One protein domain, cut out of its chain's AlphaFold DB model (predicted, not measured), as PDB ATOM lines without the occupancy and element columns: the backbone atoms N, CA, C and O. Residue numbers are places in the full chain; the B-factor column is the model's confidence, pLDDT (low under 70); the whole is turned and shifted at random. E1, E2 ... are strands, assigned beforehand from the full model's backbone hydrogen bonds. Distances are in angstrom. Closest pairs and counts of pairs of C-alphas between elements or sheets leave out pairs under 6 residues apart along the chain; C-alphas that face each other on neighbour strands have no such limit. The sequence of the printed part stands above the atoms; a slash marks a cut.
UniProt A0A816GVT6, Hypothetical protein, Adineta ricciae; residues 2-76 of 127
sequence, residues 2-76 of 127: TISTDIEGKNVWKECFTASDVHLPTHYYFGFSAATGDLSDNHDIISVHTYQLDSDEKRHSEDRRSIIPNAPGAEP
ATOM      1  N   THR A   2     -38.872  28.251  -6.640       93.25
ATOM      2  CA  THR A   2     -39.794  28.007  -7.759       93.25
ATOM      3  C   THR A   2     -39.260  26.865  -8.608       93.25
ATOM      4  O   THR A   2     -38.063  26.820  -8.891       93.25
ATOM      5  N   ILE A   3     -40.146  25.947  -8.991       95.31
ATOM      6  CA  ILE A   3     -39.858  24.812  -9.864       95.31
ATOM      7  C   ILE A   3     -40.722  24.956 -11.113       95.31
ATOM      8  O   ILE A   3     -41.948  25.056 -11.025       95.31
ATOM      9  N   SER A   4     -40.073  24.917 -12.273       97.12
ATOM     10  CA  SER A   4     -40.720  24.983 -13.582       97.12
ATOM     11  C   SER A   4     -40.279  23.810 -14.449       97.12
ATOM     12  O   SER A   4     -39.181  23.285 -14.279       97.12
ATOM     13  N   THR A   5     -41.132  23.400 -15.384       97.44
ATOM     14  CA  THR A   5     -40.893  22.259 -16.280       97.44
ATOM     15  C   THR A   5     -41.192  22.633 -17.730       97.44
ATOM     16  O   THR A   5     -42.089  23.435 -17.992       97.44
ATOM     17  N   ASP A   6     -40.451  22.041 -18.666       97.12
ATOM     18  CA  ASP A   6     -40.728  22.087 -20.107       97.12
ATOM     19  C   ASP A   6     -40.753  20.653 -20.651       97.12
ATOM     20  O   ASP A   6     -39.744  20.106 -21.083       97.12
ATOM     21  N   ILE A   7     -41.921  20.019 -20.561       96.75
ATOM     22  CA  ILE A   7     -42.124  18.626 -20.996       96.75
ATOM     23  C   ILE A   7     -42.278  18.548 -22.524       96.75
ATOM     24  O   ILE A   7     -41.987  17.521 -23.130       96.75
ATOM     25  N   GLU A   8     -42.728  19.633 -23.163       96.56
ATOM     26  CA  GLU A   8     -42.976  19.674 -24.610       96.56
ATOM     27  C   GLU A   8     -41.726  20.042 -25.426       96.56
ATOM     28  O   GLU A   8     -41.761  19.961 -26.654       96.56
ATOM     29  N   GLY A   9     -40.639  20.464 -24.771       95.00
ATOM     30  CA  GLY A   9     -39.390  20.862 -25.423       95.00
ATOM     31  C   GLY A   9     -39.529  22.130 -26.268       95.00
ATOM     32  O   GLY A   9     -38.842  22.282 -27.279       95.00
ATOM     33  N   LYS A  10     -40.446  23.030 -25.897       96.56
ATOM     34  CA  LYS A  10     -40.736  24.266 -26.651       96.56
ATOM     35  C   LYS A  10     -39.943  25.472 -26.158       96.56
ATOM     36  O   LYS A  10     -40.163  26.579 -26.649       96.56
ATOM     37  N   ASN A  11     -39.043  25.274 -25.197       94.75
ATOM     38  CA  ASN A  11     -38.353  26.330 -24.466       94.75
ATOM     39  C   ASN A  11     -39.335  27.292 -23.771       94.75
ATOM     40  O   ASN A  11     -39.093  28.495 -23.658       94.75
ATOM     41  N   VAL A  12     -40.476  26.751 -23.334       96.75
ATOM     42  CA  VAL A  12     -41.509  27.476 -22.590       96.75
ATOM     43  C   VAL A  12     -41.641  26.820 -21.226       96.75
ATOM     44  O   VAL A  12     -42.211  25.742 -21.083       96.75
ATOM     45  N   TRP A  13     -41.109  27.494 -20.214       96.00
ATOM     46  CA  TRP A  13     -41.107  27.000 -18.844       96.00
ATOM     47  C   TRP A  13     -42.467  27.217 -18.190       96.00
ATOM     48  O   TRP A  13     -42.883  28.352 -17.957       96.00
ATOM     49  N   LYS A  14     -43.152  26.120 -17.864       97.12
ATOM     50  CA  LYS A  14     -44.412  26.142 -17.123       97.12
ATOM     51  C   LYS A  14     -44.145  25.961 -15.632       97.12
ATOM     52  O   LYS A  14     -43.494  24.992 -15.238       97.12
ATOM     53  N   GLU A  15     -44.669  26.870 -14.812       96.69
ATOM     54  CA  GLU A  15     -44.590  26.758 -13.353       96.69
ATOM     55  C   GLU A  15     -45.298  25.480 -12.878       96.69
ATOM     56  O   GLU A  15     -46.435  25.202 -13.264       96.69
ATOM     57  N   CYS A  16     -44.595  24.688 -12.066       93.94
ATOM     58  CA  CYS A  16     -45.106  23.466 -11.450       93.94
ATOM     59  C   CYS A  16     -45.440  23.704  -9.974       93.94
ATOM     60  O   CYS A  16     -46.531  23.355  -9.527       93.94
ATOM     61  N   PHE A  17     -44.514  24.315  -9.233       91.88
ATOM     62  CA  PHE A  17     -44.663  24.571  -7.805       91.88
ATOM     63  C   PHE A  17     -43.880  25.814  -7.381       91.88
ATOM     64  O   PHE A  17     -42.781  26.078  -7.878       91.88
ATOM     65  N   THR A  18     -44.420  26.541  -6.406       91.75
ATOM     66  CA  THR A  18     -43.747  27.664  -5.762       91.75
ATOM     67  C   THR A  18     -43.935  27.598  -4.247       91.75
ATOM     68  O   THR A  18     -45.038  27.382  -3.753       91.75
ATOM     69  N   ALA A  19     -42.841  27.785  -3.512       90.31
ATOM     70  CA  ALA A  19     -42.833  27.946  -2.063       90.31
ATOM     71  C   ALA A  19     -42.270  29.321  -1.704       90.31
ATOM     72  O   ALA A  19     -41.145  29.670  -2.097       90.31
ATOM     73  N   SER A  20     -43.038  30.092  -0.942       90.62
ATOM     74  CA  SER A  20     -42.591  31.340  -0.328       90.62
ATOM     75  C   SER A  20     -41.823  31.063   0.968       90.62
ATOM     76  O   SER A  20     -41.952  30.000   1.569       90.62
ATOM     77  N   ASP A  21     -40.996  32.029   1.372       90.19
ATOM     78  CA  ASP A  21     -40.313  32.031   2.674       90.19
ATOM     79  C   ASP A  21     -39.444  30.785   2.952       90.19
ATOM     80  O   ASP A  21     -39.452  30.205   4.031       90.19
ATOM     81  N   VAL A  22     -38.701  30.322   1.942       91.06
ATOM     82  CA  VAL A  22     -37.794  29.172   2.089       91.06
ATOM     83  C   VAL A  22     -36.425  29.650   2.556       91.06
ATOM     84  O   VAL A  22     -35.716  30.338   1.813       91.06
ATOM     85  N   HIS A  23     -36.017  29.229   3.751       91.19
ATOM     86  CA  HIS A  23     -34.696  29.512   4.292       91.19
ATOM     87  C   HIS A  23     -33.800  28.285   4.157       91.19
ATOM     88  O   HIS A  23     -34.058  27.225   4.724       91.19
ATOM     89  N   LEU A  24     -32.715  28.446   3.400       91.31
ATOM     90  CA  LEU A  24     -31.665  27.444   3.242       91.31
ATOM     91  C   LEU A  24     -30.312  28.050   3.631       91.31
ATOM     92  O   LEU A  24     -30.069  29.230   3.313       91.31
ATOM     93  N   PRO A  25     -29.439  27.265   4.283       92.00
ATOM     94  CA  PRO A  25     -28.073  27.669   4.549       92.00
ATOM     95  C   PRO A  25     -27.213  27.625   3.284       92.00
ATOM     96  O   PRO A  25     -27.556  27.013   2.270       92.00
ATOM     97  N   THR A  26     -26.073  28.302   3.341       89.50
ATOM     98  CA  THR A  26     -25.062  28.266   2.279       89.50
ATOM     99  C   THR A  26     -24.156  27.030   2.405       89.50
ATOM    100  O   THR A  26     -24.152  26.356   3.430       89.50
ATOM    101  N   HIS A  27     -23.365  26.740   1.363       89.50
ATOM    102  CA  HIS A  27     -22.409  25.612   1.306       89.50
ATOM    103  C   HIS A  27     -23.024  24.198   1.284       89.50
ATOM    104  O   HIS A  27     -22.362  23.226   1.643       89.50
ATOM    105  N   TYR A  28     -24.268  24.060   0.830       92.19
ATOM    106  CA  TYR A  28     -24.855  22.749   0.541       92.19
ATOM    107  C   TYR A  28     -24.355  22.171  -0.787       92.19
ATOM    108  O   TYR A  28     -23.850  22.887  -1.652       92.19
ATOM    109  N   TYR A  29     -24.523  20.859  -0.938       95.31
ATOM    110  CA  TYR A  29     -24.208  20.129  -2.162       95.31
ATOM    111  C   TYR A  29     -25.473  19.949  -3.003       95.31
ATOM    112  O   TYR A  29     -26.529  19.602  -2.475       95.31
ATOM    113  N   PHE A  30     -25.360  20.137  -4.317       96.38
ATOM    114  CA  PHE A  30     -26.384  19.673  -5.252       96.38
ATOM    115  C   PHE A  30     -26.233  18.162  -5.432       96.38
ATOM    116  O   PHE A  30     -25.130  17.676  -5.681       96.38
ATOM    117  N   GLY A  31     -27.331  17.421  -5.302       97.06
ATOM    118  CA  GLY A  31     -27.341  15.969  -5.421       97.06
ATOM    119  C   GLY A  31     -28.594  15.485  -6.135       97.06
ATOM    120  O   GLY A  31     -29.665  16.070  -5.986       97.06
ATOM    121  N   PHE A  32     -28.442  14.410  -6.899       97.44
ATOM    122  CA  PHE A  32     -29.522  13.739  -7.611       97.44
ATOM    123  C   PHE A  32     -29.429  12.246  -7.308       97.44
ATOM    124  O   PHE A  32     -28.333  11.695  -7.208       97.44
ATOM    125  N   SER A  33     -30.572  11.597  -7.136       97.62
ATOM    126  CA  SER A  33     -30.654  10.161  -6.880       97.62
ATOM    127  C   SER A  33     -31.929   9.610  -7.508       97.62
ATOM    128  O   SER A  33     -32.870  10.364  -7.753       97.62
ATOM    129  N   ALA A  34     -31.945   8.310  -7.775       97.44
ATOM    130  CA  ALA A  34     -33.099   7.584  -8.285       97.44
ATOM    131  C   ALA A  34     -33.143   6.197  -7.633       97.44
ATOM    132  O   ALA A  34     -32.106   5.667  -7.226       97.44
ATOM    133  N   ALA A  35     -34.336   5.618  -7.523       96.94
ATOM    134  CA  ALA A  35     -34.550   4.289  -6.965       96.94
ATOM    135  C   ALA A  35     -35.704   3.592  -7.697       96.94
ATOM    136  O   ALA A  35     -36.658   4.245  -8.114       96.94
ATOM    137  N   THR A  36     -35.626   2.268  -7.828       97.88
ATOM    138  CA  THR A  36     -36.668   1.414  -8.424       97.88
ATOM    139  C   THR A  36     -37.138   0.369  -7.415       97.88
ATOM    140  O   THR A  36     -36.390   0.012  -6.504       97.88
ATOM    141  N   GLY A  37     -38.362  -0.134  -7.583       96.56
ATOM    142  CA  GLY A  37     -38.961  -1.159  -6.720       96.56
ATOM    143  C   GLY A  37     -39.377  -2.390  -7.520       96.56
ATOM    144  O   GLY A  37     -38.613  -2.876  -8.352       96.56
ATOM    145  N   ASP A  38     -40.608  -2.860  -7.300       96.19
ATOM    146  CA  ASP A  38     -41.200  -4.001  -8.022       96.19
ATOM    147  C   ASP A  38     -41.278  -3.778  -9.542       96.19
ATOM    148  O   ASP A  38     -41.254  -4.727 -10.327       96.19
ATOM    149  N   LEU A  39     -41.356  -2.511  -9.957       96.81
ATOM    150  CA  LEU A  39     -41.241  -2.070 -11.342       96.81
ATOM    151  C   LEU A  39     -39.963  -1.241 -11.516       96.81
ATOM    152  O   LEU A  39     -39.486  -0.593 -10.578       96.81
ATOM    153  N   SER A  40     -39.422  -1.262 -12.734       96.62
ATOM    154  CA  SER A  40     -38.171  -0.587 -13.091       96.62
ATOM    155  C   SER A  40     -38.355   0.326 -14.298       96.62
ATOM    156  O   SER A  40     -39.198   0.062 -15.154       96.62
ATOM    157  N   ASP A  41     -37.556   1.390 -14.334       97.94
ATOM    158  CA  ASP A  41     -37.452   2.332 -15.447       97.94
ATOM    159  C   ASP A  41     -36.032   2.929 -15.482       97.94
ATOM    160  O   ASP A  41     -35.308   2.895 -14.476       97.94
ATOM    161  N   ASN A  42     -35.629   3.476 -16.625       97.88
ATOM    162  CA  ASN A  42     -34.349   4.161 -16.787       97.88
ATOM    163  C   ASN A  42     -34.455   5.604 -16.274       97.88
ATOM    164  O   ASN A  42     -35.372   6.339 -16.629       97.88
ATOM    165  N   HIS A  43     -33.487   6.027 -15.459       97.81
ATOM    166  CA  HIS A  43     -33.456   7.357 -14.847       97.81
ATOM    167  C   HIS A  43     -32.178   8.095 -15.261       97.81
ATOM    168  O   HIS A  43     -31.192   8.115 -14.522       97.81
ATOM    169  N   ASP A  44     -32.194   8.691 -16.453       97.62
ATOM    170  CA  ASP A  44     -31.008   9.300 -17.058       97.62
ATOM    171  C   ASP A  44     -30.957  10.823 -16.850       97.62
ATOM    172  O   ASP A  44     -31.917  11.545 -17.125       97.62
ATOM    173  N   ILE A  45     -29.800  11.334 -16.415       97.38
ATOM    174  CA  ILE A  45     -29.510  12.774 -16.330       97.38
ATOM    175  C   ILE A  45     -28.508  13.126 -17.427       97.38
ATOM    176  O   ILE A  45     -27.329  12.793 -17.333       97.38
ATOM    177  N   ILE A  46     -28.971  13.825 -18.463       97.50
ATOM    178  CA  ILE A  46     -28.129  14.197 -19.612       97.50
ATOM    179  C   ILE A  46     -27.242  15.405 -19.298       97.50
ATOM    180  O   ILE A  46     -26.081  15.457 -19.699       97.50
ATOM    181  N   SER A  47     -27.780  16.386 -18.574       97.12
ATOM    182  CA  SER A  47     -27.068  17.622 -18.257       97.12
ATOM    183  C   SER A  47     -27.628  18.289 -17.010       97.12
ATOM    184  O   SER A  47     -28.842  18.324 -16.812       97.12
ATOM    185  N   VAL A  48     -26.742  18.896 -16.223       97.38
ATOM    186  CA  VAL A  48     -27.099  19.778 -15.111       97.38
ATOM    187  C   VAL A  48     -26.413  21.117 -15.339       97.38
ATOM    188  O   VAL A  48     -25.193  21.178 -15.474       97.38
ATOM    189  N   HIS A  49     -27.201  22.188 -15.367       97.06
ATOM    190  CA  HIS A  49     -26.703  23.552 -15.501       97.06
ATOM    191  C   HIS A  49     -27.059  24.345 -14.248       97.06
ATOM    192  O   HIS A  49     -28.227  24.426 -13.870       97.06
ATOM    193  N   THR A  50     -26.052  24.931 -13.605       96.19
ATOM    194  CA  THR A  50     -26.222  25.812 -12.448       96.19
ATOM    195  C   THR A  50     -25.865  27.238 -12.838       96.19
ATOM    196  O   THR A  50     -24.881  27.483 -13.535       96.19
ATOM    197  N   TYR A  51     -26.679  28.187 -12.384       95.25
ATOM    198  CA  TYR A  51     -26.502  29.606 -12.666       95.25
ATOM    199  C   TYR A  51     -26.483  30.376 -11.353       95.25
ATOM    200  O   TYR A  51     -27.302  30.125 -10.466       95.25
ATOM    201  N   GLN A  52     -25.551  31.317 -11.236       92.19
ATOM    202  CA  GLN A  52     -25.567  32.292 -10.159       92.19
ATOM    203  C   GLN A  52     -26.527  33.417 -10.539       92.19
ATOM    204  O   GLN A  52     -26.441  33.968 -11.634       92.19
ATOM    205  N   LEU A  53     -27.462  33.723  -9.643       90.56
ATOM    206  CA  LEU A  53     -28.376  34.847  -9.800       90.56
ATOM    207  C   LEU A  53     -27.835  36.019  -8.991       90.56
ATOM    208  O   LEU A  53     -27.707  35.917  -7.770       90.56
ATOM    209  N   ASP A  54     -27.547  37.122  -9.669       85.12
ATOM    210  CA  ASP A  54     -27.167  38.363  -9.007       85.12
ATOM    211  C   ASP A  54     -28.428  39.034  -8.451       85.12
ATOM    212  O   ASP A  54     -29.401  39.279  -9.165       85.12
ATOM    213  N   SER A  55     -28.433  39.297  -7.145       78.50
ATOM    214  CA  SER A  55     -29.505  40.030  -6.468       78.50
ATOM    215  C   SER A  55     -28.915  41.231  -5.744       78.50
ATOM    216  O   SER A  55     -27.830  41.099  -5.181       78.50
ATOM    217  N   ASP A  56     -29.636  42.354  -5.706       75.12
ATOM    218  CA  ASP A  56     -29.171  43.583  -5.056       75.12
ATOM    219  C   ASP A  56     -28.601  43.316  -3.649       75.12
ATOM    220  O   ASP A  56     -29.257  42.721  -2.786       75.12
ATOM    221  N   GLU A  57     -27.368  43.785  -3.429       58.25
ATOM    222  CA  GLU A  57     -26.417  43.428  -2.359       58.25
ATOM    223  C   GLU A  57     -26.920  43.526  -0.905       58.25
ATOM    224  O   GLU A  57     -26.250  43.065   0.020       58.25
ATOM    225  N   LYS A  58     -28.110  44.079  -0.652       58.44
ATOM    226  CA  LYS A  58     -28.622  44.339   0.707       58.44
ATOM    227  C   LYS A  58     -28.864  43.082   1.556       58.44
ATOM    228  O   LYS A  58     -29.078  43.217   2.753       58.44
ATOM    229  N   ARG A  59     -28.829  41.875   0.974       57.12
ATOM    230  CA  ARG A  59     -28.973  40.594   1.704       57.12
ATOM    231  C   ARG A  59     -27.646  39.924   2.086       57.12
ATOM    232  O   ARG A  59     -27.674  38.869   2.712       57.12
ATOM    233  N   HIS A  60     -26.499  40.489   1.709       57.25
ATOM    234  CA  HIS A  60     -25.188  39.857   1.924       57.25
ATOM    235  C   HIS A  60     -24.579  40.083   3.318       57.25
ATOM    236  O   HIS A  60     -23.516  39.532   3.602       57.25
ATOM    237  N   SER A  61     -25.214  40.864   4.197       60.66
ATOM    238  CA  SER A  61     -24.662  41.175   5.525       60.66
ATOM    239  C   SER A  61     -24.894  40.094   6.585       60.66
ATOM    240  O   SER A  61     -24.313  40.181   7.664       60.66
ATOM    241  N   GLU A  62     -25.736  39.096   6.318       70.38
ATOM    242  CA  GLU A  62     -26.073  38.052   7.290       70.38
ATOM    243  C   GLU A  62     -25.287  36.765   7.009       70.38
ATOM    244  O   GLU A  62     -25.238  36.283   5.873       70.38
ATOM    245  N   ASP A  63     -24.673  36.185   8.046       81.50
ATOM    246  CA  ASP A  63     -24.045  34.868   7.939       81.50
ATOM    247  C   ASP A  63     -25.128  33.793   7.797       81.50
ATOM    248  O   ASP A  63     -25.812  33.418   8.750       81.50
ATOM    249  N   ARG A  64     -25.292  33.296   6.572       83.50
ATOM    250  CA  ARG A  64     -26.296  32.284   6.234       83.50
ATOM    251  C   ARG A  64     -25.803  30.850   6.423       83.50
ATOM    252  O   ARG A  64     -26.537  29.924   6.097       83.50
ATOM    253  N   ARG A  65     -24.584  30.624   6.923       85.31
ATOM    254  CA  ARG A  65     -24.025  29.265   7.058       85.31
ATOM    255  C   ARG A  65     -24.736  28.427   8.117       85.31
ATOM    256  O   ARG A  65     -24.838  27.217   7.958       85.31
ATOM    257  N   SER A  66     -25.227  29.060   9.181       87.00
ATOM    258  CA  SER A  66     -25.845  28.390  10.334       87.00
ATOM    259  C   SER A  66     -27.371  28.511  10.379       87.00
ATOM    260  O   SER A  66     -27.969  28.354  11.443       87.00
ATOM    261  N   ILE A  67     -28.017  28.822   9.253       88.81
ATOM    262  CA  ILE A  67     -29.482  28.853   9.178       88.81
ATOM    263  C   ILE A  67     -30.022  27.426   9.297       88.81
ATOM    264  O   ILE A  67     -29.618  26.539   8.545       88.81
ATOM    265  N   ILE A  68     -30.970  27.218  10.214       90.81
ATOM    266  CA  ILE A  68     -31.743  25.975  10.291       90.81
ATOM    267  C   ILE A  68     -32.720  25.965   9.105       90.81
ATOM    268  O   ILE A  68     -33.523  26.895   9.002       90.81
ATOM    269  N   PRO A  69     -32.672  24.958   8.213       92.25
ATOM    270  CA  PRO A  69     -33.568  24.897   7.065       92.25
ATOM    271  C   PRO A  69     -35.036  24.881   7.493       92.25
ATOM    272  O   PRO A  69     -35.440  24.029   8.286       92.25
ATOM    273  N   ASN A  70     -35.840  25.799   6.961       90.38
ATOM    274  CA  ASN A  70     -37.282  25.825   7.189       90.38
ATOM    275  C   ASN A  70     -38.031  26.476   6.011       90.38
ATOM    276  O   ASN A  70     -37.442  27.132   5.149       90.38
ATOM    277  N   ALA A  71     -39.345  26.256   5.966       90.50
ATOM    278  CA  ALA A  71     -40.245  26.869   4.992       90.50
ATOM    279  C   ALA A  71     -41.602  27.172   5.657       90.50
ATOM    280  O   ALA A  71     -42.538  26.389   5.510       90.50
ATOM    281  N   PRO A  72     -41.727  28.275   6.422       86.38
ATOM    282  CA  PRO A  72     -42.954  28.606   7.153       86.38
ATOM    283  C   PRO A  72     -44.168  28.831   6.244       86.38
ATOM    284  O   PRO A  72     -45.300  28.614   6.665       86.38
ATOM    285  N   GLY A  73     -43.933  29.264   5.001       82.56
ATOM    286  CA  GLY A  73     -44.970  29.445   3.984       82.56
ATOM    287  C   GLY A  73     -45.363  28.170   3.232       82.56
ATOM    288  O   GLY A  73     -46.248  28.234   2.380       82.56
ATOM    289  N   ALA A  74     -44.711  27.032   3.494       80.12
ATOM    290  CA  ALA A  74     -45.071  25.767   2.865       80.12
ATOM    291  C   ALA A  74     -46.350  25.193   3.488       80.12
ATOM    292  O   ALA A  74     -46.598  25.328   4.687       80.12
ATOM    293  N   GLU A  75     -47.163  24.530   2.666       74.69
ATOM    294  CA  GLU A  75     -48.313  23.789   3.175       74.69
ATOM    295  C   GLU A  75     -47.837  22.685   4.137       74.69
ATOM    296  O   GLU A  75     -46.830  22.028   3.855       74.69
ATOM    297  N   PRO A  76     -48.534  22.467   5.268       73.50
ATOM    298  CA  PRO A  76     -48.163  21.422   6.209       73.50
ATOM    299  C   PRO A  76     -48.245  20.045   5.549       73.50
ATOM    300  O   PRO A  76     -49.081  19.806   4.671       73.50
TER     301      PRO A  76
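AT A GLANCE: This is residues 2 to 76 of the 127 residues of the protein "Hypothetical protein" of Adineta ricciae (UniProt A0A816GVT6). There is little regular structure here: a small two-stranded hairpin, E1 and E2, leads into a long winding stretch, residues 19 to 76, that swings out in wide loops. Residues 36 to 41 stick out at one end of the longest axis and residues 51 to 62 toward the other. The 75 printed residues hold no named helix and two strands, E1 then E2, antiparallel; the class is all strand, with 9 residues in named elements. The whole is only just loose, close to extended, with a radius of gyration of the C-alphas of 16.7 A and spans of 47 by 32 by 26 A.

HOW THE PARTS SIT: E1, residues 2 to 5, and E2, residues 14 to 18, form a hairpin with a short link, antiparallel at 151 degrees. C-alphas 4 and 15 face each other at 4.3 A. N 3 and O 17, and N 14 and O 5, are within hydrogen-bond range, each at 2.9 A.

IN THESE COORDINATES: E1 begins at C-alpha 2 (-39.794, 28.007, -7.759) and is 10.3 A long. E2 is 11.5 A long and ends at C-alpha 18 (-43.747, 27.664, -5.762).

THE WHOLE: The C-alphas farthest apart, of Asp 38 and Lys 58, are 50.7 A apart. The printed part has no cut. Residues 57 to 61 have pLDDT under 70.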